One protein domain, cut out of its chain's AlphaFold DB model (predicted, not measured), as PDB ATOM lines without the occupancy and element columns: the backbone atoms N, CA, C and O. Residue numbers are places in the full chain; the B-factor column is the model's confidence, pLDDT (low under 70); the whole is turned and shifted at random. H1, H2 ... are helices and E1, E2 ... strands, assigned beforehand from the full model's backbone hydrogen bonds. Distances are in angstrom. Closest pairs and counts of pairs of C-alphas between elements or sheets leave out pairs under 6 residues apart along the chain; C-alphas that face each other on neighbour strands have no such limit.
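Overview. This is residues 28 to 39 and 211 to 338 of the 686 residues of an uncharacterized protein of Archangium gephyra (UniProt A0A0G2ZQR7). Picture one long, twisted sheet of ten short strands that makes the longest axis, with the long helix H2 crossing the strands on one face and the shorter H1 on the opposite face, nearer the end where E9, E1 and E10 lie. At that end residues 325 to 330, of which 325 to 327 belong to E9, stick out. The 140 printed residues hold two named helices and ten named strands, in the order E1 E2 E3 E4 H1 E5 E6 E7 E8 H2 E9 E10; the mixed sheet runs E2 E8 E7 E6 E3 E4 E5 E9 E1 E10. The class is mixed, helices and strands, with 68 residues, under half, in named elements. The whole is compact, with a radius of gyration of the C-alphas of 15.1 A, yet elongated, spanning 49 by 29 by 26 A.

Along the chain. Find C-alpha 28 at (230.561, 94.760, 211.653), where E1, residues 28 to 30, begins. After the cut come E2, residues 211 to 213, E3, 226 to 228, and E4, 243 to 245. H1 takes residues 253 to 261, 11.8 A long, then E5 265 to 268, E6 275 to 278, E7 283 to 287, 13.3 A, and E8 293 to 299, 19.1 A. From C-alpha 301 at (259.641, 92.704, 226.243), H2 runs 20.6 A to residue 315. E9, residues 320 to 327, is 17.1 A long and bends by 86 degrees at residue 324; E10, residues 334 to 337, ends at (225.541, 98.542, 209.690).

Arrangement. Look first at the parallel strands E3 and E4, with N 245 and O 227 2.8 A apart, and E4 and E5, with N 267 and O 244 at 2.9 A. E4, H1 and E5 form a strand-helix-strand unit, two parallel neighbours with a helix between, its crossover right-handed. E6, E7 and E8 make a meander, each strand the antiparallel neighbour of the one before; N 284 and O 277 are 2.8 A apart, N 297 and O 285 2.9 A. H2 is on the sheet at a height of 8.7 A, across the strands, at 69 degrees to E6 on the local plane; its closest C-alphas to E7 are Thr 304 and Gly 283, 5.2 A. H1, on the opposite face, has a height of 7.6 A; the closest C-alphas of H1 and E5 are Ala 260 and Val 266, 6.1 A. In both helices every O i to N i+4 pair is within hydrogen-bond range.

Size, cuts and confidence. The farthest C-alphas, Leu 211 and Gly 329, are 49.6 A apart. Residues 40 to 210 are not printed; C-alphas 39 and 211 are 29.0 A apart across the cut. The links E2 to E3 and E3 to E4 are long. Look for low confidence at residues 215 to 219, under 70; the printed part's mean pLDDT is 91.0.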
ATOM      1  N   TRP A  28     230.104  95.730 210.666       98.25
ATOM      2  CA  TRP A  28     230.561  94.760 211.653       98.25
ATOM      3  C   TRP A  28     229.809  93.449 211.445       98.25
ATOM      4  O   TRP A  28     228.582  93.443 211.431       98.25
ATOM      5  N   GLU A  29     230.534  92.345 211.298       97.88
ATOM      6  CA  GLU A  29     229.970  91.002 211.191       97.88
ATOM      7  C   GLU A  29     230.297  90.198 212.454       97.88
ATOM      8  O   GLU A  29     231.468  90.030 212.806       97.88
ATOM      9  N   ARG A  30     229.273  89.657 213.114       97.62
ATOM     10  CA  ARG A  30     229.420  88.719 214.224       97.62
ATOM     11  C   ARG A  30     229.659  87.314 213.691       97.62
ATOM     12  O   ARG A  30     228.714  86.580 213.402       97.62
ATOM     13  N   VAL A  31     230.922  86.929 213.561       96.19
ATOM     14  CA  VAL A  31     231.330  85.644 212.970       96.19
ATOM     15  C   VAL A  31     231.270  84.477 213.959       96.19
ATOM     16  O   VAL A  31     231.275  83.318 213.542       96.19
ATOM     17  N   ARG A  32     231.228  84.754 215.268       92.62
ATOM     18  CA  ARG A  32     231.188  83.744 216.339       92.62
ATOM     19  C   ARG A  32     230.270  84.189 217.473       92.62
ATOM     20  O   ARG A  32     229.978  85.369 217.619       92.62
ATOM     21  N   ALA A  33     229.816  83.237 218.284       87.06
ATOM     22  CA  ALA A  33     229.119  83.557 219.524       87.06
ATOM     23  C   ALA A  33     230.081  84.192 220.544       87.06
ATOM     24  O   ALA A  33     231.282  83.901 220.538       87.06
ATOM     25  N   THR A  34     229.534  85.018 221.438       84.94
ATOM     26  CA  THR A  34     230.272  85.596 222.565       84.94
ATOM     27  C   THR A  34     230.925  84.475 223.365       84.94
ATOM     28  O   THR A  34     230.253  83.587 223.890       84.94
ATOM     29  N   THR A  35     232.252  84.494 223.406       79.00
ATOM     30  CA  THR A  35     233.049  83.513 224.145       79.00
ATOM     31  C   THR A  35     233.516  84.181 225.433       79.00
ATOM     32  O   THR A  35     233.929  85.342 225.369       79.00
ATOM     33  N   PRO A  36     233.458  83.505 226.595       81.69
ATOM     34  CA  PRO A  36     234.042  84.062 227.806       81.69
ATOM     35  C   PRO A  36     235.535  84.364 227.586       81.69
ATOM     36  O   PRO A  36     236.192  83.669 226.794       81.69
ATOM     37  N   PRO A  37     236.080  85.392 228.261       83.19
ATOM     38  CA  PRO A  37     237.511  85.653 228.222       83.19
ATOM     39  C   PRO A  37     238.278  84.406 228.690       83.19
ATOM     40  O   PRO A  37     237.779  83.660 229.535       83.19
ATOM     41  N   PRO A  38     239.471  84.139 228.132       86.12
ATOM     42  CA  PRO A  38     240.265  82.992 228.554       86.12
ATOM     43  C   PRO A  38     240.701  83.144 230.020       86.12
ATOM     44  O   PRO A  38     240.855  84.257 230.506       86.12
ATOM     45  N   ASP A  39     240.972  82.035 230.711       87.31
ATOM     46  CA  ASP A  39     241.467  82.090 232.098       87.31
ATOM     47  C   ASP A  39     242.853  82.745 232.200       87.31
ATOM     48  O   ASP A  39     243.227  83.290 233.241       87.31
ATOM     49  N   LEU A 211     252.427 108.508 235.898       91.25
ATOM     50  CA  LEU A 211     251.187 109.115 236.343       91.25
ATOM     51  C   LEU A 211     250.913 110.365 235.516       91.25
ATOM     52  O   LEU A 211     251.755 111.258 235.425       91.25
ATOM     53  N   VAL A 212     249.723 110.437 234.936       88.81
ATOM     54  CA  VAL A 212     249.292 111.571 234.119       88.81
ATOM     55  C   VAL A 212     248.052 112.168 234.754       88.81
ATOM     56  O   VAL A 212     247.141 111.442 235.137       88.81
ATOM     57  N   ARG A 213     247.996 113.493 234.860       85.81
ATOM     58  CA  ARG A 213     246.834 114.208 235.389       85.81
ATOM     59  C   ARG A 213     246.172 115.006 234.270       85.81
ATOM     60  O   ARG A 213     246.862 115.622 233.463       85.81
ATOM     61  N   ASP A 214     244.843 114.973 234.218       77.38
ATOM     62  CA  ASP A 214     244.016 115.773 233.298       77.38
ATOM     63  C   ASP A 214     244.189 115.450 231.797       77.38
ATOM     64  O   ASP A 214     244.003 116.303 230.928       77.38
ATOM     65  N   GLY A 215     244.506 114.189 231.478       63.47
ATOM     66  CA  GLY A 215     244.340 113.610 230.136       63.47
ATOM     67  C   GLY A 215     245.309 114.090 229.050       63.47
ATOM     68  O   GLY A 215     245.217 113.631 227.914       63.47
ATOM     69  N   ARG A 216     246.258 114.981 229.356       60.00
ATOM     70  CA  ARG A 216     247.286 115.399 228.394       60.00
ATOM     71  C   ARG A 216     248.508 114.506 228.512       60.00
ATOM     72  O   ARG A 216     249.327 114.671 229.410       60.00
ATOM     73  N   THR A 217     248.637 113.582 227.569       61.56
ATOM     74  CA  THR A 217     249.874 112.828 227.364       61.56
ATOM     75  C   THR A 217     250.536 113.385 226.110       61.56
ATOM     76  O   THR A 217     249.927 113.415 225.049       61.56
ATOM     77  N   THR A 218     251.759 113.893 226.224       56.50
ATOM     78  CA  THR A 218     252.568 114.332 225.070       56.50
ATOM     79  C   THR A 218     253.485 113.215 224.578       56.50
ATOM     80  O   THR A 218     254.502 113.487 223.944       56.50
ATOM     81  N   ARG A 219     253.207 111.961 224.953       66.12
ATOM     82  CA  ARG A 219     254.187 110.887 224.820       66.12
ATOM     83  C   ARG A 219     254.008 110.130 223.515       66.12
ATOM     84  O   ARG A 219     252.894 109.795 223.125       66.12
ATOM     85  N   THR A 220     255.139 109.828 222.894       74.50
ATOM     86  CA  THR A 220     255.251 108.895 221.780       74.50
ATOM     87  C   THR A 220     254.786 107.518 222.233       74.50
ATOM     88  O   THR A 220     255.386 106.884 223.103       74.50
ATOM     89  N   LEU A 221     253.673 107.076 221.660       82.56
ATOM     90  CA  LEU A 221     253.213 105.704 221.781       82.56
ATOM     91  C   LEU A 221     254.189 104.777 221.038       82.56
ATOM     92  O   LEU A 221     254.814 105.208 220.064       82.56
ATOM     93  N   PRO A 222     254.342 103.518 221.481       82.19
ATOM     94  CA  PRO A 222     255.092 102.540 220.706       82.19
ATOM     95  C   PRO A 222     254.427 102.358 219.337       82.19
ATOM     96  O   PRO A 222     253.204 102.458 219.233       82.19
ATOM     97  N   ALA A 223     255.222 102.069 218.302       87.56
ATOM     98  CA  ALA A 223     254.688 101.704 216.992       87.56
ATOM     99  C   ALA A 223     253.767 100.481 217.167       87.56
ATOM    100  O   ALA A 223     254.243  99.420 217.592       87.56
ATOM    101  N   PRO A 224     252.450 100.624 216.950       91.38
ATOM    102  CA  PRO A 224     251.502  99.601 217.348       91.38
ATOM    103  C   PRO A 224     251.577  98.418 216.390       91.38
ATOM    104  O   PRO A 224     251.449  98.564 215.179       91.38
ATOM    105  N   ARG A 225     251.695  97.213 216.938       94.69
ATOM    106  CA  ARG A 225     251.405  95.969 216.220       94.69
ATOM    107  C   ARG A 225     250.023  95.442 216.587       94.69
ATOM    108  O   ARG A 225     249.277  95.018 215.706       94.69
ATOM    109  N   VAL A 226     249.677  95.502 217.872       96.56
ATOM    110  CA  VAL A 226     248.345  95.185 218.394       96.56
ATOM    111  C   VAL A 226     247.904  96.293 219.338       96.56
ATOM    112  O   VAL A 226     248.608  96.612 220.293       96.56
ATOM    113  N   SER A 227     246.714  96.832 219.102       96.00
ATOM    114  CA  SER A 227     246.075  97.798 219.996       96.00
ATOM    115  C   SER A 227     244.781  97.216 220.543       96.00
ATOM    116  O   SER A 227     243.981  96.671 219.785       96.00
ATOM    117  N   TYR A 228     244.562  97.340 221.850       94.88
ATOM    118  CA  TYR A 228     243.290  97.022 222.489       94.88
ATOM    119  C   TYR A 228     242.701  98.286 223.092       94.88
ATOM    120  O   TYR A 228     243.300  98.891 223.973       94.88
ATOM    121  N   ALA A 229     241.531  98.689 222.615       93.56
ATOM    122  CA  ALA A 229     240.865  99.911 223.018       93.56
ATOM    123  C   ALA A 229     239.423  99.579 223.425       93.56
ATOM    124  O   ALA A 229     238.556  99.461 222.563       93.56
ATOM    125  N   PRO A 230     239.130  99.422 224.731       90.50
ATOM    126  CA  PRO A 230     237.790  99.054 225.196       90.50
ATOM    127  C   PRO A 230     236.750 100.161 224.984       90.50
ATOM    128  O   PRO A 230     235.558  99.934 225.171       90.50
ATOM    129  N   THR A 231     237.195 101.365 224.630       89.19
ATOM    130  CA  THR A 231     236.364 102.515 224.290       89.19
ATOM    131  C   THR A 231     236.968 103.226 223.086       89.19
ATOM    132  O   THR A 231     238.179 103.185 222.871       89.19
ATOM    133  N   GLU A 232     236.134 103.934 222.326       85.12
ATOM    134  CA  GLU A 232     236.570 104.713 221.157       85.12
ATOM    135  C   GLU A 232     237.602 105.787 221.530       85.12
ATOM    136  O   GLU A 232     238.557 106.016 220.796       85.12
ATOM    137  N   ALA A 233     237.471 106.389 222.719       82.88
ATOM    138  CA  ALA A 233     238.415 107.382 223.231       82.88
ATOM    139  C   ALA A 233     239.805 106.805 223.565       82.88
ATOM    140  O   ALA A 233     240.756 107.565 223.724       82.88
ATOM    141  N   GLY A 234     239.916 105.482 223.722       81.19
ATOM    142  CA  GLY A 234     241.180 104.795 223.997       81.19
ATOM    143  C   GLY A 234     241.931 104.352 222.743       81.19
ATOM    144  O   GLY A 234     243.005 103.767 222.870       81.19
ATOM    145  N   VAL A 235     241.374 104.576 221.549       84.38
ATOM    146  CA  VAL A 235     242.025 104.192 220.295       84.38
ATOM    147  C   VAL A 235     243.155 105.183 219.998       84.38
ATOM    148  O   VAL A 235     242.911 106.391 219.964       84.38
ATOM    149  N   PRO A 236     244.395 104.707 219.809       81.31
ATOM    150  CA  PRO A 236     245.527 105.587 219.566       81.31
ATOM    151  C   PRO A 236     245.446 106.230 218.172       81.31
ATOM    152  O   PRO A 236     245.199 105.543 217.184       81.31
ATOM    153  N   ASP A 237     245.719 107.535 218.088       80.69
ATOM    154  CA  ASP A 237     245.794 108.303 216.827       80.69
ATOM    155  C   ASP A 237     247.143 108.087 216.109       80.69
ATOM    156  O   ASP A 237     247.827 109.017 215.690       80.69
ATOM    157  N   THR A 238     247.594 106.835 216.068       75.88
ATOM    158  CA  THR A 238     248.882 106.412 215.505       75.88
ATOM    159  C   THR A 238     248.688 105.661 214.192       75.88
ATOM    160  O   THR A 238     247.564 105.330 213.813       75.88
ATOM    161  N   GLU A 239     249.797 105.338 213.518       77.88
ATOM    162  CA  GLU A 239     249.799 104.423 212.374       77.88
ATOM    163  C   GLU A 239     249.026 103.130 212.676       77.88
ATOM    164  O   GLU A 239     248.947 102.664 213.818       77.88
ATOM    165  N   ALA A 240     248.412 102.567 211.639       80.25
ATOM    166  CA  ALA A 240     247.602 101.372 211.767       80.25
ATOM    167  C   ALA A 240     248.489 100.155 212.055       80.25
ATOM    168  O   ALA A 240     249.274  99.723 211.214       80.25
ATOM    169  N   GLY A 241     248.342  99.593 213.255       89.38
ATOM    170  CA  GLY A 241     248.929  98.300 213.581       89.38
ATOM    171  C   GLY A 241     248.248  97.150 212.841       89.38
ATOM    172  O   GLY A 241     247.225  97.315 212.179       89.38
ATOM    173  N   ARG A 242     248.785  95.937 212.991       95.81
ATOM    174  CA  ARG A 242     248.238  94.731 212.349       95.81
ATOM    175  C   ARG A 242     246.834  94.378 212.850       95.81
ATOM    176  O   ARG A 242     246.005  93.928 212.055       95.81
ATOM    177  N   TYR A 243     246.583  94.548 214.149       96.88
ATOM    178  CA  TYR A 243     245.289  94.284 214.782       96.88
ATOM    179  C   TYR A 243     244.843  95.459 215.650       96.88
ATOM    180  O   TYR A 243     245.612  95.965 216.471       96.88
ATOM    181  N   LEU A 244     243.570  95.825 215.521       97.00
ATOM    182  CA  LEU A 244     242.897  96.774 216.401       97.00
ATOM    183  C   LEU A 244     241.677  96.096 217.021       97.00
ATOM    184  O   LEU A 244     240.738  95.736 216.314       97.00
ATOM    185  N   PHE A 245     241.684  95.952 218.343       96.69
ATOM    186  CA  PHE A 245     240.519  95.540 219.109       96.69
ATOM    187  C   PHE A 245     239.740  96.770 219.545       96.69
ATOM    188  O   PHE A 245     240.220  97.533 220.384       96.69
ATOM    189  N   MET A 246     238.538  96.947 219.007       95.19
ATOM    190  CA  MET A 246     237.625  98.012 219.420       95.19
ATOM    191  C   MET A 246     236.176  97.517 219.421       95.19
ATOM    192  O   MET A 246     235.847  96.684 218.579       95.19
ATOM    193  N   PRO A 247     235.306  97.994 220.331       94.50
ATOM    194  CA  PRO A 247     233.911  97.576 220.379       94.50
ATOM    195  C   PRO A 247     233.192  97.738 219.042       94.50
ATOM    196  O   PRO A 247     233.283  98.788 218.405       94.50
ATOM    197  N   ALA A 248     232.417  96.722 218.661       95.00
ATOM    198  CA  ALA A 248     231.471  96.842 217.561       95.00
ATOM    199  C   ALA A 248     230.355  97.819 217.963       95.00
ATOM    200  O   ALA A 248     229.448  97.475 218.723       95.00
ATOM    201  N   SER A 249     230.448  99.061 217.493       92.94
ATOM    202  CA  SER A 249     229.510 100.139 217.810       92.94
ATOM    203  C   SER A 249     229.140 100.927 216.553       92.94
ATOM    204  O   SER A 249     229.897 100.975 215.582       92.94
ATOM    205  N   ALA A 250     227.977 101.583 216.581       87.94
ATOM    206  CA  ALA A 250     227.557 102.492 215.515       87.94
ATOM    207  C   ALA A 250     228.402 103.785 215.471       87.94
ATOM    208  O   ALA A 250     228.614 104.333 214.392       87.94
ATOM    209  N   ALA A 251     228.891 104.264 216.620       87.56
ATOM    210  CA  ALA A 251     229.684 105.495 216.718       87.56
ATOM    211  C   ALA A 251     231.143 105.304 216.252       87.56
ATOM    212  O   ALA A 251     231.727 106.208 215.656       87.56
ATOM    213  N   GLY A 252     231.694 104.099 216.416       90.69
ATOM    214  CA  GLY A 252     233.074 103.759 216.075       90.69
ATOM    215  C   GLY A 252     233.317 103.430 214.600       90.69
ATOM    216  O   GLY A 252     234.445 103.094 214.245       90.69
ATOM    217  N   PHE A 253     232.305 103.516 213.729       94.25
ATOM    218  CA  PHE A 253     232.421 103.127 212.314       94.25
ATOM    219  C   PHE A 253     233.513 103.884 211.565       94.25
ATOM    220  O   PHE A 253     234.371 103.255 210.958       94.25
ATOM    221  N   SER A 254     233.520 105.217 211.638       93.62
ATOM    222  CA  SER A 254     234.491 106.036 210.899       93.62
ATOM    223  C   SER A 254     235.932 105.757 211.329       93.62
ATOM    224  O   SER A 254     236.868 105.880 210.541       93.62
ATOM    225  N   LEU A 255     236.116 105.381 212.595       93.38
ATOM    226  CA  LEU A 255     237.412 105.028 213.153       93.38
ATOM    227  C   LEU A 255     237.844 103.628 212.702       93.38
ATOM    228  O   LEU A 255     238.958 103.466 212.207       93.38
ATOM    229  N   ALA A 256     236.944 102.644 212.792       95.38
ATOM    230  CA  ALA A 256     237.170 101.298 212.271       95.38
ATOM    231  C   ALA A 256     237.497 101.327 210.770       95.38
ATOM    232  O   ALA A 256     238.459 100.702 210.333       95.38
ATOM    233  N   GLU A 257     236.759 102.120 209.991       95.56
ATOM    234  CA  GLU A 257     236.965 102.308 208.557       95.56
ATOM    235  C   GLU A 257     238.316 102.946 208.243       95.56
ATOM    236  O   GLU A 257     239.015 102.480 207.345       95.56
ATOM    237  N   ARG A 258     238.735 103.961 209.007       94.50
ATOM    238  CA  ARG A 258     240.057 104.580 208.849       94.50
ATOM    239  C   ARG A 258     241.177 103.565 209.068       94.50
ATOM    240  O   ARG A 258     242.076 103.469 208.238       94.50
ATOM    241  N   HIS A 259     241.120 102.799 210.159       94.88
ATOM    242  CA  HIS A 259     242.159 101.818 210.479       94.88
ATOM    243  C   HIS A 259     242.149 100.619 209.525       94.88
ATOM    244  O   HIS A 259     243.216 100.181 209.100       94.88
ATOM    245  N   ALA A 260     240.971 100.125 209.136       95.62
ATOM    246  CA  ALA A 260     240.847  99.051 208.154       95.62
ATOM    247  C   ALA A 260     241.375  99.477 206.774       95.62
ATOM    248  O   ALA A 260     242.157  98.749 206.167       95.62
ATOM    249  N   SER A 261     241.065 100.704 206.338       95.06
ATOM    250  CA  SER A 261     241.605 101.280 205.093       95.06
ATOM    251  C   SER A 261     243.126 101.449 205.125       95.06
ATOM    252  O   SER A 261     243.777 101.404 204.086       95.06
ATOM    253  N   ALA A 262     243.699 101.625 206.316       94.25
ATOM    254  CA  ALA A 262     245.141 101.672 206.538       94.25
ATOM    255  C   ALA A 262     245.785 100.274 206.695       94.25
ATOM    256  O   ALA A 262     246.982 100.179 206.955       94.25
ATOM    257  N   GLY A 263     245.017  99.192 206.519       95.31
ATOM    258  CA  GLY A 263     245.503  97.809 206.510       95.31
ATOM    259  C   GLY A 263     245.386  97.059 207.841       95.31
ATOM    260  O   GLY A 263     245.823  95.908 207.919       95.31
ATOM    261  N   ALA A 264     244.797  97.657 208.883       96.19
ATOM    262  CA  ALA A 264     244.577  96.966 210.152       96.19
ATOM    263  C   ALA A 264     243.426  95.956 210.061       96.19
ATOM    264  O   ALA A 264     242.365  96.231 209.503       96.19
ATOM    265  N   ASN A 265     243.577  94.814 210.731       97.19
ATOM    266  CA  ASN A 265     242.452  93.927 211.003       97.19
ATOM    267  C   ASN A 265     241.701  94.448 212.230       97.19
ATOM    268  O   ASN A 265     242.168  94.299 213.365       97.19
ATOM    269  N   VAL A 266     240.548  95.071 212.000       97.69
ATOM    270  CA  VAL A 266     239.713  95.622 213.068       97.69
ATOM    271  C   VAL A 266     238.723  94.557 213.539       97.69
ATOM    272  O   VAL A 266     237.918  94.037 212.764       97.69
ATOM    273  N   VAL A 267     238.817  94.191 214.812       97.62
ATOM    274  CA  VAL A 267     238.081  93.076 215.416       97.62
ATOM    275  C   VAL A 267     237.556  93.463 216.795       97.62
ATOM    276  O   VAL A 267     237.999  94.442 217.389       97.62
ATOM    277  N   TRP A 268     236.631  92.678 217.339       96.62
ATOM    278  CA  TRP A 268     236.221  92.811 218.731       96.62
ATOM    279  C   TRP A 268     236.039  91.459 219.393       96.62
ATOM    280  O   TRP A 268     235.458  90.523 218.840       96.62
ATOM    281  N   SER A 269     236.521  91.373 220.622       94.25
ATOM    282  CA  SER A 269     236.141  90.360 221.595       94.25
ATOM    283  C   SER A 269     236.280  90.993 222.957       94.25
ATOM    284  O   SER A 269     237.296  91.628 223.241       94.25
ATOM    285  N   GLU A 270     235.254  90.838 223.781       91.56
ATOM    286  CA  GLU A 270     235.283  91.378 225.126       91.56
ATOM    287  C   GLU A 270     236.303  90.605 225.969       91.56
ATOM    288  O   GLU A 270     236.037  89.519 226.473       91.56
ATOM    289  N   ALA A 271     237.495  91.185 226.114       90.56
ATOM    290  CA  ALA A 271     238.557  90.637 226.949       90.56
ATOM    291  C   ALA A 271     238.609  91.297 228.329       90.56
ATOM    292  O   ALA A 271     239.440  90.909 229.133       90.56
ATOM    293  N   LEU A 272     237.770  92.302 228.617       90.12
ATOM    294  CA  LEU A 272     237.765  93.051 229.887       90.12
ATOM    295  C   LEU A 272     239.134  93.661 230.263       90.12
ATOM    296  O   LEU A 272     239.467  93.802 231.437       90.12
ATOM    297  N   LEU A 273     239.935  94.034 229.264       91.12
ATOM    298  CA  LEU A 273     241.232  94.683 229.467       91.12
ATOM    299  C   LEU A 273     241.094  96.216 229.489       91.12
ATOM    300  O   LEU A 273     240.175  96.764 228.872       91.12
ATOM    301  N   PRO A 274     242.015  96.930 230.162       91.88
ATOM    302  CA  PRO A 274     242.214  98.360 229.943       91.88
ATOM    303  C   PRO A 274     242.777  98.617 228.535       91.88
ATOM    304  O   PRO A 274     243.020  97.682 227.771       91.88
ATOM    305  N   ALA A 275     242.992  99.884 228.177       92.44
ATOM    306  CA  ALA A 275     243.603 100.195 226.891       92.44
ATOM    307  C   ALA A 275     245.065  99.703 226.857       92.44
ATOM    308  O   ALA A 275     245.807  99.870 227.825       92.44
ATOM    309  N   LEU A 276     245.476  99.087 225.751       94.06
ATOM    310  CA  LEU A 276     246.811  98.525 225.541       94.06
ATOM    311  C   LEU A 276     247.325  98.916 224.157       94.06
ATOM    312  O   LEU A 276     246.581  98.853 223.178       94.06
ATOM    313  N   VAL A 277     248.614  99.230 224.064       95.12
ATOM    314  CA  VAL A 277     249.331  99.365 222.791       95.12
ATOM    315  C   VAL A 277     250.586  98.507 222.863       95.12
ATOM    316  O   VAL A 277     251.437  98.727 223.723       95.12
ATOM    317  N   LEU A 278     250.690  97.511 221.989       96.38
ATOM    318  CA  LEU A 278     251.778  96.536 221.967       96.38
ATOM    319  C   LEU A 278     252.506  96.621 220.626       96.38
ATOM    320  O   LEU A 278     251.903  96.372 219.583       96.38
ATOM    321  N   GLY A 279     253.791  96.961 220.656       95.25
ATOM    322  CA  GLY A 279     254.704  96.882 219.517       95.25
ATOM    323  C   GLY A 279     255.452  95.548 219.468       95.25
ATOM    324  O   GLY A 279     255.012  94.542 220.039       95.25
ATOM    325  N   ASP A 280     256.597  95.532 218.785       93.25
ATOM    326  CA  ASP A 280     257.446  94.338 218.699       93.25
ATOM    327  C   ASP A 280     258.242  94.092 219.993       93.25
ATOM    328  O   ASP A 280     258.170  92.990 220.542       93.25
ATOM    329  N   ASP A 281     258.874  95.130 220.549       93.06
ATOM    330  CA  ASP A 281     259.729  95.014 221.747       93.06
ATOM    331  C   ASP A 281     259.256  95.849 222.945       93.06
ATOM    332  O   ASP A 281     259.856  95.817 224.019       93.06
ATOM    333  N   SER A 282     258.184  96.624 222.778       93.75
ATOM    334  CA  SER A 282     257.667  97.503 223.827       93.75
ATOM    335  C   SER A 282     256.148  97.493 223.872       93.75
ATOM    336  O   SER A 282     255.476  97.416 222.844       93.75
ATOM    337  N   GLY A 283     255.608  97.576 225.082       95.06
ATOM    338  CA  GLY A 283     254.177  97.609 225.328       95.06
ATOM    339  C   GLY A 283     253.829  98.670 226.358       95.06
ATOM    340  O   GLY A 283     254.609  98.960 227.269       95.06
ATOM    341  N   LEU A 284     252.646  99.249 226.211       94.88
ATOM    342  CA  LEU A 284     252.105 100.248 227.116       94.88
ATOM    343  C   LEU A 284     250.685  99.858 227.512       94.88
ATOM    344  O   LEU A 284     249.810  99.719 226.657       94.88
ATOM    345  N   LEU A 285     250.459  99.714 228.813       94.62
ATOM    346  CA  LEU A 285     249.134  99.590 229.400       94.62
ATOM    347  C   LEU A 285     248.679 100.949 229.907       94.62
ATOM    348  O   LEU A 285     249.415 101.618 230.626       94.62
ATOM    349  N   MET A 286     247.463 101.343 229.543       92.19
ATOM    350  CA  MET A 286     246.875 102.638 229.869       92.19
ATOM    351  C   MET A 286     245.549 102.427 230.595       92.19
ATOM    352  O   MET A 286     244.565 101.950 230.025       92.19
ATOM    353  N   ALA A 287     245.519 102.802 231.869       90.12
ATOM    354  CA  ALA A 287     244.317 102.796 232.683       90.12
ATOM    355  C   ALA A 287     243.872 104.234 232.970       90.12
ATOM    356  O   ALA A 287     244.667 105.065 233.410       90.12
ATOM    357  N   GLY A 288     242.580 104.501 232.764       85.31
ATOM    358  CA  GLY A 288     241.966 105.816 232.953       85.31
ATOM    359  C   GLY A 288     242.029 106.689 231.695       85.31
ATOM    360  O   GLY A 288     243.090 106.894 231.122       85.31
ATOM    361  N   SER A 289     240.877 107.212 231.268       70.00
ATOM    362  CA  SER A 289     240.738 108.017 230.042       70.00
ATOM    363  C   SER A 289     239.920 109.301 230.267       70.00
ATOM    364  O   SER A 289     239.237 109.772 229.362       70.00
ATOM    365  N   GLY A 290     239.919 109.845 231.491       72.50
ATOM    366  CA  GLY A 290     239.024 110.938 231.895       72.50
ATOM    367  C   GLY A 290     239.641 111.946 232.867       72.50
ATOM    368  O   GLY A 290     240.858 112.052 232.993       72.50
ATOM    369  N   ARG A 291     238.781 112.708 233.562       73.50
ATOM    370  CA  ARG A 291     239.199 113.670 234.598       73.50
ATOM    371  C   ARG A 291     239.751 112.918 235.811       73.50
ATOM    372  O   ARG A 291     239.040 112.107 236.400       73.50
ATOM    373  N   GLY A 292     240.991 113.209 236.193       84.81
ATOM    374  CA  GLY A 292     241.683 112.545 237.296       84.81
ATOM    375  C   GLY A 292     243.076 112.065 236.903       84.81
ATOM    376  O   GLY A 292     243.713 112.640 236.017       84.81
ATOM    377  N   TRP A 293     243.538 111.025 237.594       89.00
ATOM    378  CA  TRP A 293     244.809 110.373 237.305       89.00
ATOM    379  C   TRP A 293     244.616 109.256 236.277       89.00
ATOM    380  O   TRP A 293     243.767 108.381 236.445       89.00
ATOM    381  N   ALA A 294     245.433 109.274 235.231       90.12
ATOM    382  CA  ALA A 294     245.685 108.138 234.365       90.12
ATOM    383  C   ALA A 294     246.984 107.451 234.804       90.12
ATOM    384  O   ALA A 294     247.937 108.097 235.254       90.12
ATOM    385  N   PHE A 295     246.993 106.128 234.696       92.31
ATOM    386  CA  PHE A 295     248.096 105.271 235.100       92.31
ATOM    387  C   PHE A 295     248.606 104.516 233.882       92.31
ATOM    388  O   PHE A 295     247.863 103.757 233.254       92.31
ATOM    389  N   HIS A 296     249.866 104.747 233.536       93.62
ATOM    390  CA  HIS A 296     250.513 104.131 232.392       93.62
ATOM    391  C   HIS A 296     251.621 103.198 232.878       93.62
ATOM    392  O   HIS A 296     252.502 103.627 233.623       93.62
ATOM    393  N   LEU A 297     251.600 101.942 232.438       95.50
ATOM    394  CA  LEU A 297     252.618 100.942 232.753       95.50
ATOM    395  C   LEU A 297     253.346 100.526 231.479       95.50
ATOM    396  O   LEU A 297     252.728 100.007 230.548       95.50
ATOM    397  N   ARG A 298     254.668 100.701 231.458       95.88
ATOM    398  CA  ARG A 298     255.524 100.112 230.431       95.88
ATOM    399  C   ARG A 298     255.722  98.635 230.736       95.88
ATOM    400  O   ARG A 298     256.221  98.263 231.799       95.88
ATOM    401  N   LEU A 299     255.334  97.804 229.786       96.31
ATOM    402  CA  LEU A 299     255.498  96.362 229.846       96.31
ATOM    403  C   LEU A 299     256.931  95.989 229.455       96.31
ATOM    404  O   LEU A 299     257.550  96.667 228.632       96.31
ATOM    405  N   SER A 300     257.455  94.915 230.040       95.12
ATOM    406  CA  SER A 300     258.710  94.313 229.589       95.12
ATOM    407  C   SER A 300     258.549  93.695 228.202       95.12
ATOM    408  O   SER A 300     257.428  93.493 227.723       95.12
ATOM    409  N   SER A 301     259.663  93.379 227.544       95.19
ATOM    410  CA  SER A 301     259.641  92.704 226.243       95.19
ATOM    411  C   SER A 301     258.962  91.331 226.328       95.19
ATOM    412  O   SER A 301     258.154  90.999 225.461       95.19
ATOM    413  N   GLU A 302     259.201  90.572 227.403       95.69
ATOM    414  CA  GLU A 302     258.578  89.264 227.637       95.69
ATOM    415  C   GLU A 302     257.061  89.381 227.840       95.69
ATOM    416  O   GLU A 302     256.287  88.733 227.128       95.69
ATOM    417  N   ALA A 303     256.612  90.271 228.736       95.25
ATOM    418  CA  ALA A 303     255.188  90.511 228.969       95.25
ATOM    419  C   ALA A 303     254.481  91.036 227.707       95.25
ATOM    420  O   ALA A 303     253.364  90.615 227.398       95.25
ATOM    421  N   THR A 304     255.146  91.917 226.951       96.75
ATOM    422  CA  THR A 304     254.652  92.443 225.669       96.75
ATOM    423  C   THR A 304     254.465  91.320 224.655       96.75
ATOM    424  O   THR A 304     253.392  91.209 224.063       96.75
ATOM    425  N   ALA A 305     255.474  90.464 224.469       96.62
ATOM    426  CA  ALA A 305     255.412  89.356 223.525       96.62
ATOM    427  C   ALA A 305     254.316  88.345 223.900       96.62
ATOM    428  O   ALA A 305     253.536  87.937 223.037       96.62
ATOM    429  N   ALA A 306     254.207  87.989 225.184       96.38
ATOM    430  CA  ALA A 306     253.189  87.065 225.675       96.38
ATOM    431  C   ALA A 306     251.760  87.620 225.505       96.38
ATOM    432  O   ALA A 306     250.884  86.909 225.004       96.38
ATOM    433  N   LEU A 307     251.524  88.893 225.852       96.50
ATOM    434  CA  LEU A 307     250.226  89.552 225.648       96.50
ATOM    435  C   LEU A 307     249.867  89.679 224.176       96.50
ATOM    436  O   LEU A 307     248.734  89.394 223.792       96.50
ATOM    437  N   ARG A 308     250.835  90.077 223.345       96.69
ATOM    438  CA  ARG A 308     250.644  90.198 221.902       96.69
ATOM    439  C   ARG A 308     250.223  88.862 221.309       96.69
ATOM    440  O   ARG A 308     249.203  88.817 220.634       96.69
ATOM    441  N   ASN A 309     250.945  87.781 221.599       96.19
ATOM    442  CA  ASN A 309     250.614  86.449 221.091       96.19
ATOM    443  C   ASN A 309     249.219  85.997 221.559       96.19
ATOM    444  O   ASN A 309     248.448  85.443 220.775       96.19
ATOM    445  N   GLY A 310     248.869  86.275 222.820       95.62
ATOM    446  CA  GLY A 310     247.541  85.996 223.363       95.62
ATOM    447  C   GLY A 310     246.427  86.756 222.637       95.62
ATOM    448  O   GLY A 310     245.407  86.162 222.283       95.62
ATOM    449  N   LEU A 311     246.628  88.051 222.372       96.06
ATOM    450  CA  LEU A 311     245.674  88.879 221.633       96.06
ATOM    451  C   LEU A 311     245.612  88.505 220.149       96.06
ATOM    452  O   LEU A 311     244.520  88.405 219.611       96.06
ATOM    453  N   GLU A 312     246.727  88.212 219.481       95.94
ATOM    454  CA  GLU A 312     246.715  87.706 218.099       95.94
ATOM    455  C   GLU A 312     245.924  86.379 218.011       95.94
ATOM    456  O   GLU A 312     245.085  86.203 217.122       95.94
ATOM    457  N   ALA A 313     246.087  85.479 218.989       95.06
ATOM    458  CA  ALA A 313     245.287  84.257 219.096       95.06
ATOM    459  C   ALA A 313     243.808  84.524 219.435       95.06
ATOM    460  O   ALA A 313     242.937  83.739 219.057       95.06
ATOM    461  N   LEU A 314     243.495  85.607 220.156       94.25
ATOM    462  CA  LEU A 314     242.120  86.057 220.387       94.25
ATOM    463  C   LEU A 314     241.497  86.638 219.107       94.25
ATOM    464  O   LEU A 314     240.343  86.339 218.815       94.25
ATOM    465  N   ALA A 315     242.262  87.376 218.299       95.44
ATOM    466  CA  ALA A 315     241.800  87.948 217.032       95.44
ATOM    467  C   ALA A 315     241.355  86.856 216.049       95.44
ATOM    468  O   ALA A 315     240.325  86.988 215.392       95.44
ATOM    469  N   ALA A 316     242.083  85.735 215.992       93.50
ATOM    470  CA  ALA A 316     241.729  84.585 215.153       93.50
ATOM    471  C   ALA A 316     240.364  83.952 215.509       93.50
ATOM    472  O   ALA A 316     239.739  83.278 214.685       93.50
ATOM    473  N   ARG A 317     239.887  84.176 216.738       93.81
ATOM    474  CA  ARG A 317     238.589  83.719 217.250       93.81
ATOM    475  C   ARG A 317     237.660  84.881 217.599       93.81
ATOM    476  O   ARG A 317     236.777  84.699 218.431       93.81
ATOM    477  N   ALA A 318     237.866  86.042 216.978       95.25
ATOM    478  CA  ALA A 318     237.111  87.231 217.319       95.25
ATOM    479  C   ALA A 318     235.597  87.019 217.163       95.25
ATOM    480  O   ALA A 318     235.148  86.368 216.218       95.25
ATOM    481  N   GLU A 319     234.819  87.577 218.090       96.06
ATOM    482  CA  GLU A 319     233.357  87.594 218.022       96.06
ATOM    483  C   GLU A 319     232.878  88.453 216.849       96.06
ATOM    484  O   GLU A 319     232.087  87.990 216.026       96.06
ATOM    485  N   TRP A 320     233.408  89.675 216.750       97.75
ATOM    486  CA  TRP A 320     233.098  90.604 215.672       97.75
ATOM    487  C   TRP A 320     234.321  90.892 214.820       97.75
ATOM    488  O   TRP A 320     235.428  91.085 215.326       97.75
ATOM    489  N   VAL A 321     234.094  90.985 213.517       97.81
ATOM    490  CA  VAL A 321     235.094  91.380 212.532       97.81
ATOM    491  C   VAL A 321     234.520  92.531 211.727       97.81
ATOM    492  O   VAL A 321     233.406  92.440 211.205       97.81
ATOM    493  N   PHE A 322     235.268  93.622 211.627       98.12
ATOM    494  CA  PHE A 322     234.910  94.708 210.733       98.12
ATOM    495  C   PHE A 322     235.254  94.310 209.296       98.12
ATOM    496  O   PHE A 322     236.348  93.823 209.006       98.12
ATOM    497  N   ARG A 323     234.302  94.493 208.387       97.75
ATOM    498  CA  ARG A 323     234.423  94.176 206.966       97.75
ATOM    499  C   ARG A 323     234.275  95.456 206.161       97.75
ATOM    500  O   ARG A 323     233.441  96.299 206.485       97.75
ATOM    501  N   GLN A 324     235.040  95.553 205.082       97.00
ATOM    502  CA  GLN A 324     234.907  96.599 204.076       97.00
ATOM    503  C   GLN A 324     234.673  95.963 202.714       97.00
ATOM    504  O   GLN A 324     235.255  94.922 202.412       97.00
ATOM    505  N   SER A 325     233.846  96.615 201.900       96.44
ATOM    506  CA  SER A 325     233.566  96.227 200.516       96.44
ATOM    507  C   SER A 325     233.251  94.732 200.359       96.44
ATOM    508  O   SER A 325     233.779  94.061 199.473       96.44
ATOM    509  N   ILE A 326     232.397  94.199 201.237       97.38
ATOM    510  CA  ILE A 326     232.055  92.773 201.267       97.38
ATOM    511  C   ILE A 326     230.746  92.506 200.507       97.38
ATOM    512  O   ILE A 326     229.756  93.200 200.750       97.38
ATOM    513  N   PRO A 327     230.696  91.507 199.607       98.06
ATOM    514  CA  PRO A 327     229.445  91.098 198.978       98.06
ATOM    515  C   PRO A 327     228.444  90.558 200.005       98.06
ATOM    516  O   PRO A 327     228.797  89.751 200.870       98.06
ATOM    517  N   LEU A 328     227.178  90.946 199.875       97.38
ATOM    518  CA  LEU A 328     226.097  90.559 200.781       97.38
ATOM    519  C   LEU A 328     225.933  89.030 200.895       97.38
ATOM    520  O   LEU A 328     225.647  88.509 201.977       97.38
ATOM    521  N   GLY A 329     226.184  88.290 199.811       96.69
ATOM    522  CA  GLY A 329     226.128  86.826 199.789       96.69
ATOM    523  C   GLY A 329     227.209  86.131 200.634       96.69
ATOM    524  O   GLY A 329     227.068  84.947 200.957       96.69
ATOM    525  N   GLN A 330     228.276  86.845 201.020       97.62
ATOM    526  CA  GLN A 330     229.366  86.317 201.852       97.62
ATOM    527  C   GLN A 330     229.124  86.492 203.356       97.62
ATOM    528  O   GLN A 330     229.729  85.768 204.145       97.62
ATOM    529  N   LEU A 331     228.231  87.401 203.759       97.19
ATOM    530  CA  LEU A 331     227.921  87.660 205.167       97.19
ATOM    531  C   LEU A 331     227.137  86.493 205.760       97.19
ATOM    532  O   LEU A 331     226.075  86.154 205.246       97.19
ATOM    533  N   ARG A 332     227.625  85.869 206.833       95.50
ATOM    534  CA  ARG A 332     226.971  84.704 207.470       95.50
ATOM    535  C   ARG A 332     226.409  85.012 208.851       95.50
ATOM    536  O   ARG A 332     225.451  84.367 209.271       95.50
ATOM    537  N   GLY A 333     227.035  85.952 209.549       95.50
ATOM    538  CA  GLY A 333     226.714  86.312 210.921       95.50
ATOM    539  C   GLY A 333     225.626  87.368 211.066       95.50
ATOM    540  O   GLY A 333     225.003  87.799 210.100       95.50
ATOM    541  N   GLU A 334     225.439  87.829 212.301       97.38
ATOM    542  CA  GLU A 334     224.724  89.082 212.540       97.38
ATOM    543  C   GLU A 334     225.549  90.258 212.018       97.38
ATOM    544  O   GLU A 334     226.762  90.305 212.203       97.38
ATOM    545  N   VAL A 335     224.890  91.217 211.383       97.75
ATOM    546  CA  VAL A 335     225.531  92.366 210.757       97.75
ATOM    547  C   VAL A 335     225.032  93.633 211.427       97.75
ATOM    548  O   VAL A 335     223.832  93.908 211.456       97.75
ATOM    549  N   LEU A 336     225.954  94.426 211.956       97.75
ATOM    550  CA  LEU A 336     225.694  95.796 212.371       97.75
ATOM    551  C   LEU A 336     226.171  96.715 211.242       97.75
ATOM    552  O   LEU A 336     227.328  96.649 210.829       97.75
ATOM    553  N   LEU A 337     225.264  97.545 210.727       96.62
ATOM    554  CA  LEU A 337     225.541  98.542 209.690       96.62
ATOM    555  C   LEU A 337     225.715  99.933 210.307       96.62
ATOM    556  O   LEU A 337     225.185 100.214 211.386       96.62
ATOM    557  N   ALA A 338     226.405 100.822 209.594       94.06
ATOM    558  CA  ALA A 338     226.545 102.216 209.999       94.06
ATOM    559  C   ALA A 338     225.165 102.875 210.187       94.06
ATOM    560  O   ALA A 338     224.262 102.712 209.365       94.06
TER     561      ALA A 338